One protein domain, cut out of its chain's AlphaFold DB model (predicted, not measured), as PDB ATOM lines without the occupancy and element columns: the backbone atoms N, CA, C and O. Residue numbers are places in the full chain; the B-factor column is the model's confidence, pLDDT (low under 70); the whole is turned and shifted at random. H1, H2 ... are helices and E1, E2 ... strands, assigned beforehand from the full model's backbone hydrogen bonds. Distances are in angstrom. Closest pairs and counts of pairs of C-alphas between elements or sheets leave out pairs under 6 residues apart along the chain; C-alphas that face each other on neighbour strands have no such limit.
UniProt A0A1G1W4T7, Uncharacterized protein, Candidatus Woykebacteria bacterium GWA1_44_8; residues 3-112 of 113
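This is residues 3 to 112 of the 113 residues of an uncharacterized protein of Candidatus Woykebacteria bacterium GWA1_44_8 (UniProt A0A1G1W4T7). A small sheet, E1, E3 and E2, stands at one end of a group of four helices, with H3 and H4 side by side and H1 touching H2, H3 and H4. The long loop of residues 44 to 67 makes the end away from H4. The printed part has 110 residues, mostly helix in its named elements, in the order H1 E1 H2 E2 E3 H3 H4; the antiparallel sheet runs E1 E3 E2. It is compact, with a radius of gyration of the C-alphas of 13.1 A and spans of 39 by 29 by 24 A.

The strands are E1, residues 18 to 20, E3, residues 68 to 72, 12.8 A, and E2, residues 41 to 43. The helices are H2, residues 21 to 30, 14.4 A; H3, residues 73 to 85, 17.5 A; H1, residues 3 to 12, 14.6 A, from C-alpha 3 at (-0.503, -29.836, -0.733); and H4, residues 96 to 111, 22.8 A, to C-alpha 111 at (10.281, -25.726, -6.619).

E3 pairs with E1, N 19 to O 71 at 2.9 A, and forms a hairpin with E2, N 41 to O 70 at 2.9 A. E1, H2 and E2 form a split strand-helix-strand unit, two strands of one sheet joined through a helix, with E3 between them in the sheet, and its crossover is right-handed. H2 is on the sheet at a height of 10.3 A; H3 only grazes it with residues 73 to 78. H3 touches H4 at a shallow tilt of 32 degrees, C-alphas of Glu 74 and Ala 100 closest at 5.2 A. H1 touches H4 at a shallow tilt of 30 degrees, opposite ways, C-alphas of Val 9 and Ala 104 closest at 5.7 A. H1 touches H2 at a steep tilt of 56 degrees, C-alphas of Ala 8 and Ile 27 closest at 5.2 A. In H1, H2, H3 and H4 every O i to N i+4 pair is within hydrogen-bond range.

The C-alphas farthest apart, of Lys 65 and Gly 112, are 39.4 A apart. The printed part has no cut; the link E2 to E3 is long. pLDDT is under 70 at residues 3, 49 to 56, 58 to 62 and 91 to 94.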
ATOM      1  N   ASP A   3      -0.454 -29.530  -2.167       61.09
ATOM      2  CA  ASP A   3      -0.503 -29.836  -0.733       61.09
ATOM      3  C   ASP A   3       0.560 -30.872  -0.309       61.09
ATOM      4  O   ASP A   3       1.253 -30.660   0.684       61.09
ATOM      5  N   ASP A   4       0.780 -31.919  -1.117       80.69
ATOM      6  CA  ASP A   4       1.719 -33.007  -0.788       80.69
ATOM      7  C   ASP A   4       3.190 -32.542  -0.783       80.69
ATOM      8  O   ASP A   4       3.987 -32.971   0.050       80.69
ATOM      9  N   LEU A   5       3.560 -31.633  -1.694       87.12
ATOM     10  CA  LEU A   5       4.945 -31.173  -1.859       87.12
ATOM     11  C   LEU A   5       5.347 -30.161  -0.778       87.12
ATOM     12  O   LEU A   5       6.449 -30.235  -0.233       87.12
ATOM     13  N   GLN A   6       4.440 -29.248  -0.417       87.31
ATOM     14  CA  GLN A   6       4.669 -28.310   0.680       87.31
ATOM     15  C   GLN A   6       4.743 -29.035   2.030       87.31
ATOM     16  O   GLN A   6       5.603 -28.713   2.853       87.31
ATOM     17  N   GLU A   7       3.871 -30.022   2.269       86.06
ATOM     18  CA  GLU A   7       3.931 -30.846   3.479       86.06
ATOM     19  C   GLU A   7       5.242 -31.638   3.541       86.06
ATOM     20  O   GLU A   7       5.902 -31.636   4.583       86.06
ATOM     21  N   ALA A   8       5.669 -32.243   2.427       87.69
ATOM     22  CA  ALA A   8       6.930 -32.973   2.339       87.69
ATOM     23  C   ALA A   8       8.128 -32.086   2.712       87.69
ATOM     24  O   ALA A   8       8.935 -32.450   3.565       87.69
ATOM     25  N   VAL A   9       8.205 -30.878   2.153       89.50
ATOM     26  CA  VAL A   9       9.242 -29.897   2.494       89.50
ATOM     27  C   VAL A   9       9.194 -29.485   3.970       89.50
ATOM     28  O   VAL A   9      10.236 -29.412   4.624       89.50
ATOM     29  N   ASN A  10       8.002 -29.223   4.516       86.75
ATOM     30  CA  ASN A  10       7.844 -28.863   5.928       86.75
ATOM     31  C   ASN A  10       8.317 -29.997   6.852       86.75
ATOM     32  O   ASN A  10       8.905 -29.728   7.901       86.75
ATOM     33  N   CYS A  11       8.116 -31.257   6.445       85.38
ATOM     34  CA  CYS A  11       8.666 -32.410   7.150       85.38
ATOM     35  C   CYS A  11      10.199 -32.364   7.142       85.38
ATOM     36  O   CYS A  11      10.809 -32.409   8.210       85.38
ATOM     37  N   LEU A  12      10.831 -32.176   5.975       86.44
ATOM     38  CA  LEU A  12      12.296 -32.076   5.876       86.44
ATOM     39  C   LEU A  12      12.866 -31.000   6.811       86.44
ATOM     40  O   LEU A  12      13.833 -31.257   7.526       86.44
ATOM     41  N   ALA A  13      12.221 -29.833   6.879       84.94
ATOM     42  CA  ALA A  13      12.649 -28.711   7.715       84.94
ATOM     43  C   ALA A  13      12.625 -28.996   9.234       84.94
ATOM     44  O   ALA A  13      13.173 -28.211  10.011       84.94
ATOM     45  N   SER A  14      12.015 -30.099   9.686       79.75
ATOM     46  CA  SER A  14      12.049 -30.495  11.098       79.75
ATOM     47  C   SER A  14      13.460 -30.884  11.554       79.75
ATOM     48  O   SER A  14      13.866 -30.533  12.665       79.75
ATOM     49  N   GLY A  15      14.214 -31.590  10.701       74.88
ATOM     50  CA  GLY A  15      15.647 -31.877  10.850       74.88
ATOM     51  C   GLY A  15      16.108 -32.688  12.064       74.88
ATOM     52  O   GLY A  15      17.287 -33.020  12.169       74.88
ATOM     53  N   HIS A  16      15.197 -33.049  12.960       75.38
ATOM     54  CA  HIS A  16      15.484 -33.855  14.140       75.38
ATOM     55  C   HIS A  16      14.490 -35.005  14.341       75.38
ATOM     56  O   HIS A  16      14.398 -35.551  15.443       75.38
ATOM     57  N   THR A  17      13.718 -35.352  13.311       80.19
ATOM     58  CA  THR A  17      12.711 -36.410  13.392       80.19
ATOM     59  C   THR A  17      13.146 -37.634  12.607       80.19
ATOM     60  O   THR A  17      13.736 -37.538  11.537       80.19
ATOM     61  N   TRP A  18      12.791 -38.801  13.123       84.81
ATOM     62  CA  TRP A  18      12.908 -40.063  12.413       84.81
ATOM     63  C   TRP A  18      11.537 -40.488  11.898       84.81
ATOM     64  O   TRP A  18      10.551 -40.461  12.642       84.81
ATOM     65  N   TYR A  19      11.467 -40.879  10.632       86.31
ATOM     66  CA  TYR A  19      10.230 -41.261   9.958       86.31
ATOM     67  C   TYR A  19      10.137 -42.766   9.758       86.31
ATOM     68  O   TYR A  19      11.150 -43.445   9.576       86.31
ATOM     69  N   LYS A  20       8.901 -43.278   9.744       86.88
ATOM     70  CA  LYS A  20       8.613 -44.619   9.229       86.88
ATOM     71  C   LYS A  20       9.069 -44.705   7.773       86.88
ATOM     72  O   LYS A  20       9.008 -43.702   7.061       86.88
ATOM     73  N   VAL A  21       9.497 -45.889   7.342       91.38
ATOM     74  CA  VAL A  21       9.983 -46.107   5.971       91.38
ATOM     75  C   VAL A  21       8.910 -45.719   4.955       91.38
ATOM     76  O   VAL A  21       9.200 -44.963   4.037       91.38
ATOM     77  N   GLU A  22       7.661 -46.117   5.190       89.69
ATOM     78  CA  GLU A  22       6.529 -45.837   4.299       89.69
ATOM     79  C   GLU A  22       6.276 -44.328   4.155       89.69
ATOM     80  O   GLU A  22       5.999 -43.829   3.070       89.69
ATOM     81  N   PHE A  23       6.436 -43.567   5.241       89.12
ATOM     82  CA  PHE A  23       6.282 -42.113   5.196       89.12
ATOM     83  C   PHE A  23       7.456 -41.433   4.478       89.12
ATOM     84  O   PHE A  23       7.265 -40.474   3.736       89.12
ATOM     85  N   ALA A  24       8.682 -41.934   4.653       91.81
ATOM     86  CA  ALA A  24       9.831 -41.446   3.893       91.81
ATOM     87  C   ALA A  24       9.691 -41.741   2.385       91.81
ATOM     88  O   ALA A  24      10.081 -40.911   1.566       91.81
ATOM     89  N   GLU A  25       9.091 -42.876   2.012       93.81
ATOM     90  CA  GLU A  25       8.738 -43.198   0.623       93.81
ATOM     91  C   GLU A  25       7.703 -42.219   0.053       93.81
ATOM     92  O   GLU A  25       7.874 -41.742  -1.069       93.81
ATOM     93  N   GLU A  26       6.665 -41.871   0.824       92.31
ATOM     94  CA  GLU A  26       5.681 -40.847   0.440       92.31
ATOM     95  C   GLU A  26       6.345 -39.485   0.193       92.31
ATOM     96  O   GLU A  26       6.083 -38.851  -0.832       92.31
ATOM     97  N   ILE A  27       7.261 -39.071   1.078       92.25
ATOM     98  CA  ILE A  27       8.050 -37.842   0.910       92.25
ATOM     99  C   ILE A  27       8.867 -37.904  -0.385       92.25
ATOM    100  O   ILE A  27       8.761 -36.997  -1.205       92.25
ATOM    101  N   CYS A  28       9.658 -38.961  -0.613       94.56
ATOM    102  CA  CYS A  28      10.447 -39.104  -1.844       94.56
ATOM    103  C   CYS A  28       9.566 -39.051  -3.099       94.56
ATOM    104  O   CYS A  28       9.895 -38.348  -4.056       94.56
ATOM    105  N   LYS A  29       8.411 -39.725  -3.071       93.56
ATOM    106  CA  LYS A  29       7.457 -39.745  -4.182       93.56
ATOM    107  C   LYS A  29       6.888 -38.360  -4.489       93.56
ATOM    108  O   LYS A  29       6.685 -38.062  -5.665       93.56
ATOM    109  N   ALA A  30       6.673 -37.510  -3.481       92.56
ATOM    110  CA  ALA A  30       6.252 -36.126  -3.699       92.56
ATOM    111  C   ALA A  30       7.264 -35.354  -4.567       92.56
ATOM    112  O   ALA A  30       6.861 -34.574  -5.425       92.56
ATOM    113  N   PHE A  31       8.563 -35.640  -4.427       91.62
ATOM    114  CA  PHE A  31       9.633 -35.071  -5.259       91.62
ATOM    115  C   PHE A  31       9.917 -35.860  -6.550       91.62
ATOM    116  O   PHE A  31      10.842 -35.517  -7.280       91.62
ATOM    117  N   GLY A  32       9.154 -36.918  -6.847       93.12
ATOM    118  CA  GLY A  32       9.408 -37.791  -7.997       93.12
ATOM    119  C   GLY A  32      10.657 -38.671  -7.852       93.12
ATOM    120  O   GLY A  32      11.232 -39.076  -8.859       93.12
ATOM    121  N   LEU A  33      11.080 -38.956  -6.618       95.19
ATOM    122  CA  LEU A  33      12.260 -39.754  -6.286       95.19
ATOM    123  C   LEU A  33      11.865 -41.106  -5.676       95.19
ATOM    124  O   LEU A  33      10.786 -41.265  -5.106       95.19
ATOM    125  N   GLU A  34      12.781 -42.071  -5.731       96.62
ATOM    126  CA  GLU A  34      12.680 -43.331  -4.983       96.62
ATOM    127  C   GLU A  34      13.510 -43.258  -3.697       96.62
ATOM    128  O   GLU A  34      14.562 -42.617  -3.678       96.62
ATOM    129  N   LEU A  35      13.068 -43.921  -2.621       96.38
ATOM    130  CA  LEU A  35      13.826 -43.988  -1.370       96.38
ATOM    131  C   LEU A  35      14.968 -45.018  -1.492       96.38
ATOM    132  O   LEU A  35      14.709 -46.219  -1.623       96.38
ATOM    133  N   PRO A  36      16.245 -44.612  -1.395       96.50
ATOM    134  CA  PRO A  36      17.348 -45.554  -1.479       96.50
ATOM    135  C   PRO A  36      17.505 -46.348  -0.176       96.50
ATOM    136  O   PRO A  36      17.590 -45.788   0.917       96.50
ATOM    137  N   LYS A  37      17.667 -47.673  -0.300       95.44
ATOM    138  CA  LYS A  37      17.789 -48.608   0.841       95.44
ATOM    139  C   LYS A  37      18.888 -48.246   1.845       95.44
ATOM    140  O   LYS A  37      18.764 -48.578   3.015       95.44
ATOM    141  N   ARG A  38      19.950 -47.562   1.402       95.31
ATOM    142  CA  ARG A  38      21.068 -47.124   2.259       95.31
ATOM    143  C   ARG A  38      20.675 -46.095   3.325       95.31
ATOM    144  O   ARG A  38      21.449 -45.890   4.246       95.31
ATOM    145  N   LEU A  39      19.528 -45.428   3.168       93.75
ATOM    146  CA  LEU A  39      19.013 -44.447   4.131       93.75
ATOM    147  C   LEU A  39      18.118 -45.080   5.202       93.75
ATOM    148  O   LEU A  39      17.695 -44.391   6.124       93.75
ATOM    149  N   ILE A  40      17.796 -46.369   5.064       94.00
ATOM    150  CA  ILE A  40      16.971 -47.089   6.027       94.00
ATOM    151  C   ILE A  40      17.885 -47.637   7.118       94.00
ATOM    152  O   ILE A  40      18.740 -48.486   6.870       94.00
ATOM    153  N   GLU A  41      17.666 -47.167   8.336       90.81
ATOM    154  CA  GLU A  41      18.410 -47.564   9.526       90.81
ATOM    155  C   GLU A  41      17.486 -48.350  10.468       90.81
ATOM    156  O   GLU A  41      16.259 -48.227  10.414       90.81
ATOM    157  N   THR A  42      18.070 -49.191  11.323       89.88
ATOM    158  CA  THR A  42      17.340 -49.927  12.366       89.88
ATOM    159  C   THR A  42      17.563 -49.255  13.714       89.88
ATOM    160  O   THR A  42      18.705 -49.052  14.114       89.88
ATOM    161  N   TYR A  43      16.478 -48.958  14.425       84.25
ATOM    162  CA  TYR A  43      16.505 -48.407  15.780       84.25
ATOM    163  C   TYR A  43      16.057 -49.480  16.754       84.25
ATOM    164  O   TYR A  43      15.067 -50.177  16.516       84.25
ATOM    165  N   HIS A  44      16.761 -49.591  17.873       84.25
ATOM    166  CA  HIS A  44      16.514 -50.598  18.897       84.25
ATOM    167  C   HIS A  44      15.786 -50.038  20.118       84.25
ATOM    168  O   HIS A  44      15.302 -50.805  20.952       84.25
ATOM    169  N   SER A  45      15.659 -48.715  20.220       79.38
ATOM    170  CA  SER A  45      14.966 -48.070  21.325       79.38
ATOM    171  C   SER A  45      14.386 -46.711  20.942       79.38
ATOM    172  O   SER A  45      14.821 -46.053  19.997       79.38
ATOM    173  N   GLN A  46      13.429 -46.247  21.744       72.94
ATOM    174  CA  GLN A  46      12.870 -44.902  21.614       72.94
ATOM    175  C   GLN A  46      13.918 -43.803  21.856       72.94
ATOM    176  O   GLN A  46      13.790 -42.706  21.324       72.94
ATOM    177  N   HIS A  47      14.961 -44.097  22.638       71.25
ATOM    178  CA  HIS A  47      16.055 -43.165  22.900       71.25
ATOM    179  C   HIS A  47      16.953 -42.964  21.671       71.25
ATOM    180  O   HIS A  47      17.362 -41.839  21.393       71.25
ATOM    181  N   GLU A  48      17.214 -44.031  20.909       70.50
ATOM    182  CA  GLU A  48      17.975 -43.960  19.653       70.50
ATOM    183  C   GLU A  48      17.241 -43.147  18.581       70.50
ATOM    184  O   GLU A  48      17.856 -42.357  17.869       70.50
ATOM    185  N   ALA A  49      15.916 -43.270  18.515       65.75
ATOM    186  CA  ALA A  49      15.069 -42.559  17.560       65.75
ATOM    187  C   ALA A  49      14.752 -41.095  17.961       65.75
ATOM    188  O   ALA A  49      13.660 -40.635  17.654       65.75
ATOM    189  N   ASN A  50      15.678 -40.388  18.641       63.75
ATOM    190  CA  ASN A  50      15.672 -38.975  19.106       63.75
ATOM    191  C   ASN A  50      14.281 -38.272  19.242       63.75
ATOM    192  O   ASN A  50      13.627 -38.010  18.232       63.75
ATOM    193  N   PRO A  51      13.845 -37.853  20.448       53.25
ATOM    194  CA  PRO A  51      12.445 -37.493  20.761       53.25
ATOM    195  C   PRO A  51      11.900 -36.147  20.225       53.25
ATOM    196  O   PRO A  51      10.981 -35.578  20.815       53.25
ATOM    197  N   THR A  52      12.433 -35.577  19.147       56.50
ATOM    198  CA  THR A  52      12.046 -34.228  18.685       56.50
ATOM    199  C   THR A  52      10.884 -34.197  17.678       56.50
ATOM    200  O   THR A  52      10.835 -34.935  16.694       56.50
ATOM    201  N   ASN A  53       9.952 -33.275  17.970       56.41
ATOM    202  CA  ASN A  53       8.527 -33.211  17.621       56.41
ATOM    203  C   ASN A  53       8.147 -32.813  16.190       56.41
ATOM    204  O   ASN A  53       7.649 -31.709  15.975       56.41
ATOM    205  N   HIS A  54       8.216 -33.744  15.238       62.88
ATOM    206  CA  HIS A  54       7.265 -33.722  14.124       62.88
ATOM    207  C   HIS A  54       6.132 -34.707  14.401       62.88
ATOM    208  O   HIS A  54       6.390 -35.858  14.743       62.88
ATOM    209  N   TYR A  55       4.879 -34.283  14.218       66.19
ATOM    210  CA  TYR A  55       3.680 -35.080  14.528       66.19
ATOM    211  C   TYR A  55       3.570 -36.398  13.724       66.19
ATOM    212  O   TYR A  55       2.817 -37.296  14.091       66.19
ATOM    213  N   LYS A  56       4.358 -36.523  12.648       69.56
ATOM    214  CA  LYS A  56       4.523 -37.735  11.820       69.56
ATOM    215  C   LYS A  56       5.740 -38.603  12.208       69.56
ATOM    216  O   LYS A  56       6.074 -39.542  11.493       69.56
ATOM    217  N   GLY A  57       6.448 -38.266  13.285       70.62
ATOM    218  CA  GLY A  57       7.647 -38.977  13.731       70.62
ATOM    219  C   GLY A  57       7.360 -40.360  14.322       70.62
ATOM    220  O   GLY A  57       6.318 -40.583  14.938       70.62
ATOM    221  N   LEU A  58       8.320 -41.278  14.179       68.50
ATOM    222  CA  LEU A  58       8.274 -42.654  14.697       68.50
ATOM    223  C   LEU A  58       7.945 -42.727  16.194       68.50
ATOM    224  O   LEU A  58       7.197 -43.602  16.619       68.50
ATOM    225  N   PHE A  59       8.480 -41.798  16.987       66.38
ATOM    226  CA  PHE A  59       8.400 -41.824  18.449       66.38
ATOM    227  C   PHE A  59       7.027 -41.411  19.020       66.38
ATOM    228  O   PHE A  59       6.803 -41.585  20.217       66.38
ATOM    229  N   LEU A  60       6.116 -40.869  18.199       61.53
ATOM    230  CA  LEU A  60       4.779 -40.438  18.634       61.53
ATOM    231  C   LEU A  60       3.728 -41.548  18.587       61.53
ATOM    232  O   LEU A  60       2.599 -41.340  19.027       61.53
ATOM    233  N   ASN A  61       4.077 -42.715  18.049       67.75
ATOM    234  CA  ASN A  61       3.177 -43.854  18.006       67.75
ATOM    235  C   ASN A  61       3.492 -44.801  19.186       67.75
ATOM    236  O   ASN A  61       4.515 -45.489  19.148       67.75
ATOM    237  N   PRO A  62       2.638 -44.847  20.231       66.69
ATOM    238  CA  PRO A  62       2.879 -45.647  21.434       66.69
ATOM    239  C   PRO A  62       2.856 -47.162  21.175       66.69
ATOM    240  O   PRO A  62       3.329 -47.927  22.011       66.69
ATOM    241  N   ASP A  63       2.354 -47.597  20.016       72.06
ATOM    242  CA  ASP A  63       2.295 -49.004  19.620       72.06
ATOM    243  C   ASP A  63       3.561 -49.472  18.881       72.06
ATOM    244  O   ASP A  63       3.659 -50.642  18.493       72.06
ATOM    245  N   VAL A  64       4.543 -48.587  18.660       75.62
ATOM    246  CA  VAL A  64       5.808 -48.951  18.007       75.62
ATOM    247  C   VAL A  64       6.587 -49.913  18.897       75.62
ATOM    248  O   VAL A  64       7.071 -49.566  19.974       75.62
ATOM    249  N   LYS A  65       6.735 -51.145  18.409       81.25
ATOM    250  CA  LYS A  65       7.582 -52.173  19.012       81.25
ATOM    251  C   LYS A  65       8.952 -52.137  18.349       81.25
ATOM    252  O   LYS A  65       9.048 -52.249  17.132       81.25
ATOM    253  N   PHE A  66       9.994 -51.999  19.159       80.50
ATOM    254  CA  PHE A  66      11.379 -52.048  18.704       80.50
ATOM    255  C   PHE A  66      11.880 -53.509  18.620       80.50
ATOM    256  O   PHE A  66      11.423 -54.345  19.407       80.50
ATOM    257  N   PRO A  67      12.823 -53.837  17.712       87.81
ATOM    258  CA  PRO A  67      13.466 -52.930  16.763       87.81
ATOM    259  C   PRO A  67      12.544 -52.529  15.603       87.81
ATOM    260  O   PRO A  67      11.691 -53.308  15.181       87.81
ATOM    261  N   VAL A  68      12.731 -51.315  15.086       87.31
ATOM    262  CA  VAL A  68      11.961 -50.765  13.962       87.31
ATOM    263  C   VAL A  68      12.895 -50.162  12.920       87.31
ATOM    264  O   VAL A  68      13.957 -49.641  13.261       87.31
ATOM    265  N   SER A  69      12.490 -50.210  11.653       90.44
ATOM    266  CA  SER A  69      13.193 -49.540  10.559       90.44
ATOM    267  C   SER A  69      12.664 -48.124  10.354       90.44
ATOM    268  O   SER A  69      11.461 -47.879  10.455       90.44
ATOM    269  N   GLY A  70      13.550 -47.192  10.021       90.31
ATOM    270  CA  GLY A  70      13.177 -45.802   9.786       90.31
ATOM    271  C   GLY A  70      14.277 -44.976   9.141       90.31
ATOM    272  O   GLY A  70      15.392 -45.452   8.937       90.31
ATOM    273  N   VAL A  71      13.955 -43.723   8.841       90.94
ATOM    274  CA  VAL A  71      14.827 -42.815   8.089       90.94
ATOM    275  C   VAL A  71      14.992 -41.498   8.841       90.94
ATOM    276  O   VAL A  71      14.012 -40.931   9.325       90.94
ATOM    277  N   SER A  72      16.227 -40.999   8.921       88.44
ATOM    278  CA  SER A  72      16.531 -39.668   9.462       88.44
ATOM    279  C   SER A  72      15.947 -38.573   8.584       88.44
ATOM    280  O   SER A  72      16.195 -38.572   7.379       88.44
ATOM    281  N   SER A  73      15.271 -37.578   9.165       87.94
ATOM    282  CA  SER A  73      14.895 -36.363   8.433       87.94
ATOM    283  C   SER A  73      16.115 -35.649   7.849       87.94
ATOM    284  O   SER A  73      16.025 -35.084   6.766       87.94
ATOM    285  N   GLU A  74      17.257 -35.687   8.545       88.50
ATOM    286  CA  GLU A  74      18.513 -35.093   8.073       88.50
ATOM    287  C   GLU A  74      19.008 -35.819   6.819       88.50
ATOM    288  O   GLU A  74      19.071 -35.205   5.757       88.50
ATOM    289  N   HIS A  75      19.241 -37.135   6.902       91.12
ATOM    290  CA  HIS A  75      19.717 -37.921   5.759       91.12
ATOM    291  C   HIS A  75      18.731 -37.895   4.578       91.12
ATOM    292  O   HIS A  75      19.146 -37.877   3.419       91.12
ATOM    293  N   LEU A  76      17.424 -37.865   4.861       92.75
ATOM    294  CA  LEU A  76      16.388 -37.713   3.842       92.75
ATOM    295  C   LEU A  76      16.462 -36.339   3.166       92.75
ATOM    296  O   LEU A  76      16.383 -36.254   1.942       92.75
ATOM    297  N   SER A  77      16.657 -35.268   3.943       93.44
ATOM    298  CA  SER A  77      16.806 -33.913   3.405       93.44
ATOM    299  C   SER A  77      18.085 -33.749   2.586       93.44
ATOM    300  O   SER A  77      18.044 -33.099   1.544       93.44
ATOM    301  N   ASP A  78      19.193 -34.367   3.009       93.50
ATOM    302  CA  ASP A  78      20.463 -34.328   2.283       93.50
ATOM    303  C   ASP A  78      20.335 -35.026   0.929       93.50
ATOM    304  O   ASP A  78      20.798 -34.501  -0.083       93.50
ATOM    305  N   TYR A  79      19.673 -36.187   0.911       95.31
ATOM    306  CA  TYR A  79      19.390 -36.933  -0.310       95.31
ATOM    307  C   TYR A  79      18.528 -36.123  -1.279       95.31
ATOM    308  O   TYR A  79      18.929 -35.920  -2.420       95.31
ATOM    309  N   ILE A  80      17.382 -35.609  -0.826       95.38
ATOM    310  CA  ILE A  80      16.463 -34.853  -1.688       95.38
ATOM    311  C   ILE A  80      17.125 -33.574  -2.210       95.38
ATOM    312  O   ILE A  80      17.001 -33.260  -3.392       95.38
ATOM    313  N   ALA A  81      17.866 -32.855  -1.364       94.62
ATOM    314  CA  ALA A  81      18.615 -31.685  -1.805       94.62
ATOM    315  C   ALA A  81      19.675 -32.056  -2.850       94.62
ATOM    316  O   ALA A  81      19.771 -31.386  -3.872       94.62
ATOM    317  N   TYR A  82      20.422 -33.143  -2.647       95.62
ATOM    318  CA  TYR A  82      21.423 -33.587  -3.613       95.62
ATOM    319  C   TYR A  82      20.808 -33.968  -4.966       95.62
ATOM    320  O   TYR A  82      21.306 -33.522  -5.996       95.62
ATOM    321  N   GLU A  83      19.715 -34.735  -4.979       96.31
ATOM    322  CA  GLU A  83      19.056 -35.155  -6.223       96.31
ATOM    323  C   GLU A  83      18.461 -33.971  -7.002       96.31
ATOM    324  O   GLU A  83      18.519 -33.944  -8.230       96.31
ATOM    325  N   LEU A  84      17.916 -32.967  -6.307       93.94
ATOM    326  CA  LEU A  84      17.291 -31.807  -6.955       93.94
ATOM    327  C   LEU A  84      18.288 -30.704  -7.334       93.94
ATOM    328  O   LEU A  84      18.085 -30.013  -8.331       93.94
ATOM    329  N   LEU A  85      19.336 -30.501  -6.533       93.69
ATOM    330  CA  LEU A  85      20.249 -29.357  -6.651       93.69
ATOM    331  C   LEU A  85      21.632 -29.743  -7.194       93.69
ATOM    332  O   LEU A  85      22.386 -28.872  -7.625       93.69
ATOM    333  N   GLY A  86      22.004 -31.026  -7.141       93.31
ATOM    334  CA  GLY A  86      23.356 -31.516  -7.432       93.31
ATOM    335  C   GLY A  86      24.377 -31.258  -6.313       93.31
ATOM    336  O   GLY A  86      25.564 -31.542  -6.483       93.31
ATOM    337  N   TYR A  87      23.942 -30.709  -5.176       90.62
ATOM    338  CA  TYR A  87      24.758 -30.468  -3.985       90.62
ATOM    339  C   TYR A  87      23.887 -30.451  -2.724       90.62
ATOM    340  O   TYR A  87      22.665 -30.338  -2.799       90.62
ATOM    341  N   THR A  88      24.524 -30.524  -1.557       90.12
ATOM    342  CA  THR A  88      23.837 -30.485  -0.263       90.12
ATOM    343  C   THR A  88      24.141 -29.162   0.457       90.12
ATOM    344  O   THR A  88      25.268 -28.979   0.922       90.12
ATOM    345  N   PRO A  89      23.176 -28.225   0.562       84.56
ATOM    346  CA  PRO A  89      23.358 -26.928   1.227       84.56
ATOM    347  C   PRO A  89      23.860 -27.011   2.672       84.56
ATOM    348  O   PRO A  89      24.539 -26.098   3.141       84.56
ATOM    349  N   SER A  90      23.539 -28.095   3.379       83.06
ATOM    350  CA  SER A  90      23.966 -28.345   4.757       83.06
ATOM    351  C   SER A  90      25.461 -28.667   4.920       83.06
ATOM    352  O   SER A  90      25.899 -28.823   6.058       83.06
ATOM    353  N   SER A  91      26.262 -28.764   3.843       69.38
ATOM    354  CA  SER A  91      27.655 -29.236   3.907       69.38
ATOM    355  C   SER A  91      28.523 -28.414   4.885       69.38
ATOM    356  O   SER A  91      28.985 -27.322   4.553       69.38
ATOM    357  N   GLY A  92      28.749 -28.938   6.099       65.62
ATOM    358  CA  GLY A  92      29.504 -28.300   7.186       65.62
ATOM    359  C   GLY A  92      29.074 -28.782   8.585       65.62
ATOM    360  O   GLY A  92      28.121 -29.540   8.722       65.62
ATOM    361  N   PHE A  93      29.764 -28.344   9.648       58.81
ATOM    362  CA  PHE A  93      29.350 -28.600  11.042       58.81
ATOM    363  C   PHE A  93      28.228 -27.629  11.457       58.81
ATOM    364  O   PHE A  93      28.428 -26.701  12.240       58.81
ATOM    365  N   LEU A  94      27.037 -27.833  10.901       63.06
ATOM    366  CA  LEU A  94      25.794 -27.235  11.383       63.06
ATOM    367  C   LEU A  94      25.053 -28.313  12.185       63.06
ATOM    368  O   LEU A  94      25.108 -29.490  11.845       63.06
ATOM    369  N   GLY A  95      24.398 -27.958  13.293       73.62
ATOM    370  CA  GLY A  95      23.580 -28.937  14.020       73.62
ATOM    371  C   GLY A  95      22.517 -29.553  13.096       73.62
ATOM    372  O   GLY A  95      21.973 -28.839  12.257       73.62
ATOM    373  N   ARG A  96      22.198 -30.845  13.268       70.31
ATOM    374  CA  ARG A  96      21.333 -31.652  12.369       70.31
ATOM    375  C   ARG A  96      20.047 -30.943  11.904       70.31
ATOM    376  O   ARG A  96      19.715 -30.944  10.722       70.31
ATOM    377  N   GLY A  97      19.378 -30.236  12.821       80.12
ATOM    378  CA  GLY A  97      18.191 -29.428  12.521       80.12
ATOM    379  C   GLY A  97      18.435 -28.275  11.558       80.12
ATOM    380  O   GLY A  97      17.670 -28.072  10.621       80.12
ATOM    381  N   PHE A  98      19.524 -27.534  11.764       84.06
ATOM    382  CA  PHE A  98      19.908 -26.422  10.897       84.06
ATOM    383  C   PHE A  98      20.288 -26.904   9.496       84.06
ATOM    384  O   PHE A  98      19.961 -26.229   8.522       84.06
ATOM    385  N   GLY A  99      20.933 -28.072   9.391       87.69
ATOM    386  CA  GLY A  99      21.251 -28.691   8.106       87.69
ATOM    387  C   GLY A  99      19.991 -28.988   7.293       87.69
ATOM    388  O   GLY A  99      19.848 -28.513   6.168       87.69
ATOM    389  N   ALA A 100      19.021 -29.675   7.897       88.75
ATOM    390  CA  ALA A 100      17.786 -30.018   7.200       88.75
ATOM    391  C   ALA A 100      16.921 -28.792   6.853       88.75
ATOM    392  O   ALA A 100      16.314 -28.746   5.785       88.75
ATOM    393  N   GLN A 101      16.909 -27.762   7.707       89.44
ATOM    394  CA  GLN A 101      16.263 -26.479   7.402       89.44
ATOM    395  C   GLN A 101      16.911 -25.771   6.209       89.44
ATOM    396  O   GLN A 101      16.202 -25.235   5.357       89.44
ATOM    397  N   ALA A 102      18.245 -25.774   6.126       91.25
ATOM    398  CA  ALA A 102      18.965 -25.205   4.992       91.25
ATOM    399  C   ALA A 102      18.629 -25.950   3.693       91.25
ATOM    400  O   ALA A 102      18.298 -25.317   2.691       91.25
ATOM    401  N   ASN A 103      18.626 -27.286   3.734       92.50
ATOM    402  CA  ASN A 103      18.240 -28.128   2.604       92.50
ATOM    403  C   ASN A 103      16.799 -27.847   2.155       92.50
ATOM    404  O   ASN A 103      16.567 -27.543   0.987       92.50
ATOM    405  N   ALA A 104      15.840 -27.877   3.085       92.19
ATOM    406  CA  ALA A 104      14.431 -27.625   2.794       92.19
ATOM    407  C   ALA A 104      14.207 -26.235   2.180       92.19
ATOM    408  O   ALA A 104      13.454 -26.102   1.219       92.19
ATOM    409  N   ARG A 105      14.904 -25.206   2.680       92.50
ATOM    410  CA  ARG A 105      14.814 -23.840   2.152       92.50
ATOM    411  C   ARG A 105      15.309 -23.729   0.711       92.50
ATOM    412  O   ARG A 105      14.696 -23.017  -0.079       92.50
ATOM    413  N   GLU A 106      16.417 -24.377   0.355       94.00
ATOM    414  CA  GLU A 106      16.904 -24.347  -1.034       94.00
ATOM    415  C   GLU A 106      16.013 -25.176  -1.965       94.00
ATOM    416  O   GLU A 106      15.723 -24.743  -3.081       94.00
ATOM    417  N   VAL A 107      15.491 -26.308  -1.484       92.62
ATOM    418  CA  VAL A 107      14.499 -27.113  -2.209       92.62
ATOM    419  C   VAL A 107      13.230 -26.296  -2.496       92.62
ATOM    420  O   VAL A 107      12.772 -26.285  -3.636       92.62
ATOM    421  N   GLN A 108      12.704 -25.533  -1.526       93.00
ATOM    422  CA  GLN A 108      11.558 -24.626  -1.739       93.00
ATOM    423  C   GLN A 108      11.795 -23.638  -2.876       93.00
ATOM    424  O   GLN A 108      10.956 -23.506  -3.766       93.00
ATOM    425  N   LYS A 109      12.959 -22.979  -2.880       91.75
ATOM    426  CA  LYS A 109      13.295 -21.980  -3.902       91.75
ATOM    427  C   LYS A 109      13.292 -22.569  -5.307       91.75
ATOM    428  O   LYS A 109      12.805 -21.916  -6.224       91.75
ATOM    429  N   VAL A 110      13.838 -23.775  -5.481       91.44
ATOM    430  CA  VAL A 110      13.888 -24.442  -6.792       91.44
ATOM    431  C   VAL A 110      12.505 -24.887  -7.253       91.44
ATOM    432  O   VAL A 110      12.207 -24.814  -8.443       91.44
ATOM    433  N   LEU A 111      11.645 -25.292  -6.320       88.38
ATOM    434  CA  LEU A 111      10.281 -25.726  -6.619       88.38
ATOM    435  C   LEU A 111       9.291 -24.560  -6.790       88.38
ATOM    436  O   LEU A 111       8.175 -24.788  -7.251       88.38
ATOM    437  N   GLY A 112       9.687 -23.325  -6.461       87.88
ATOM    438  CA  GLY A 112       8.819 -22.145  -6.534       87.88
ATOM    439  C   GLY A 112       7.707 -22.139  -5.480       87.88
ATOM    440  O   GLY A 112       6.617 -21.636  -5.760       87.88
TER     441      GLY A 112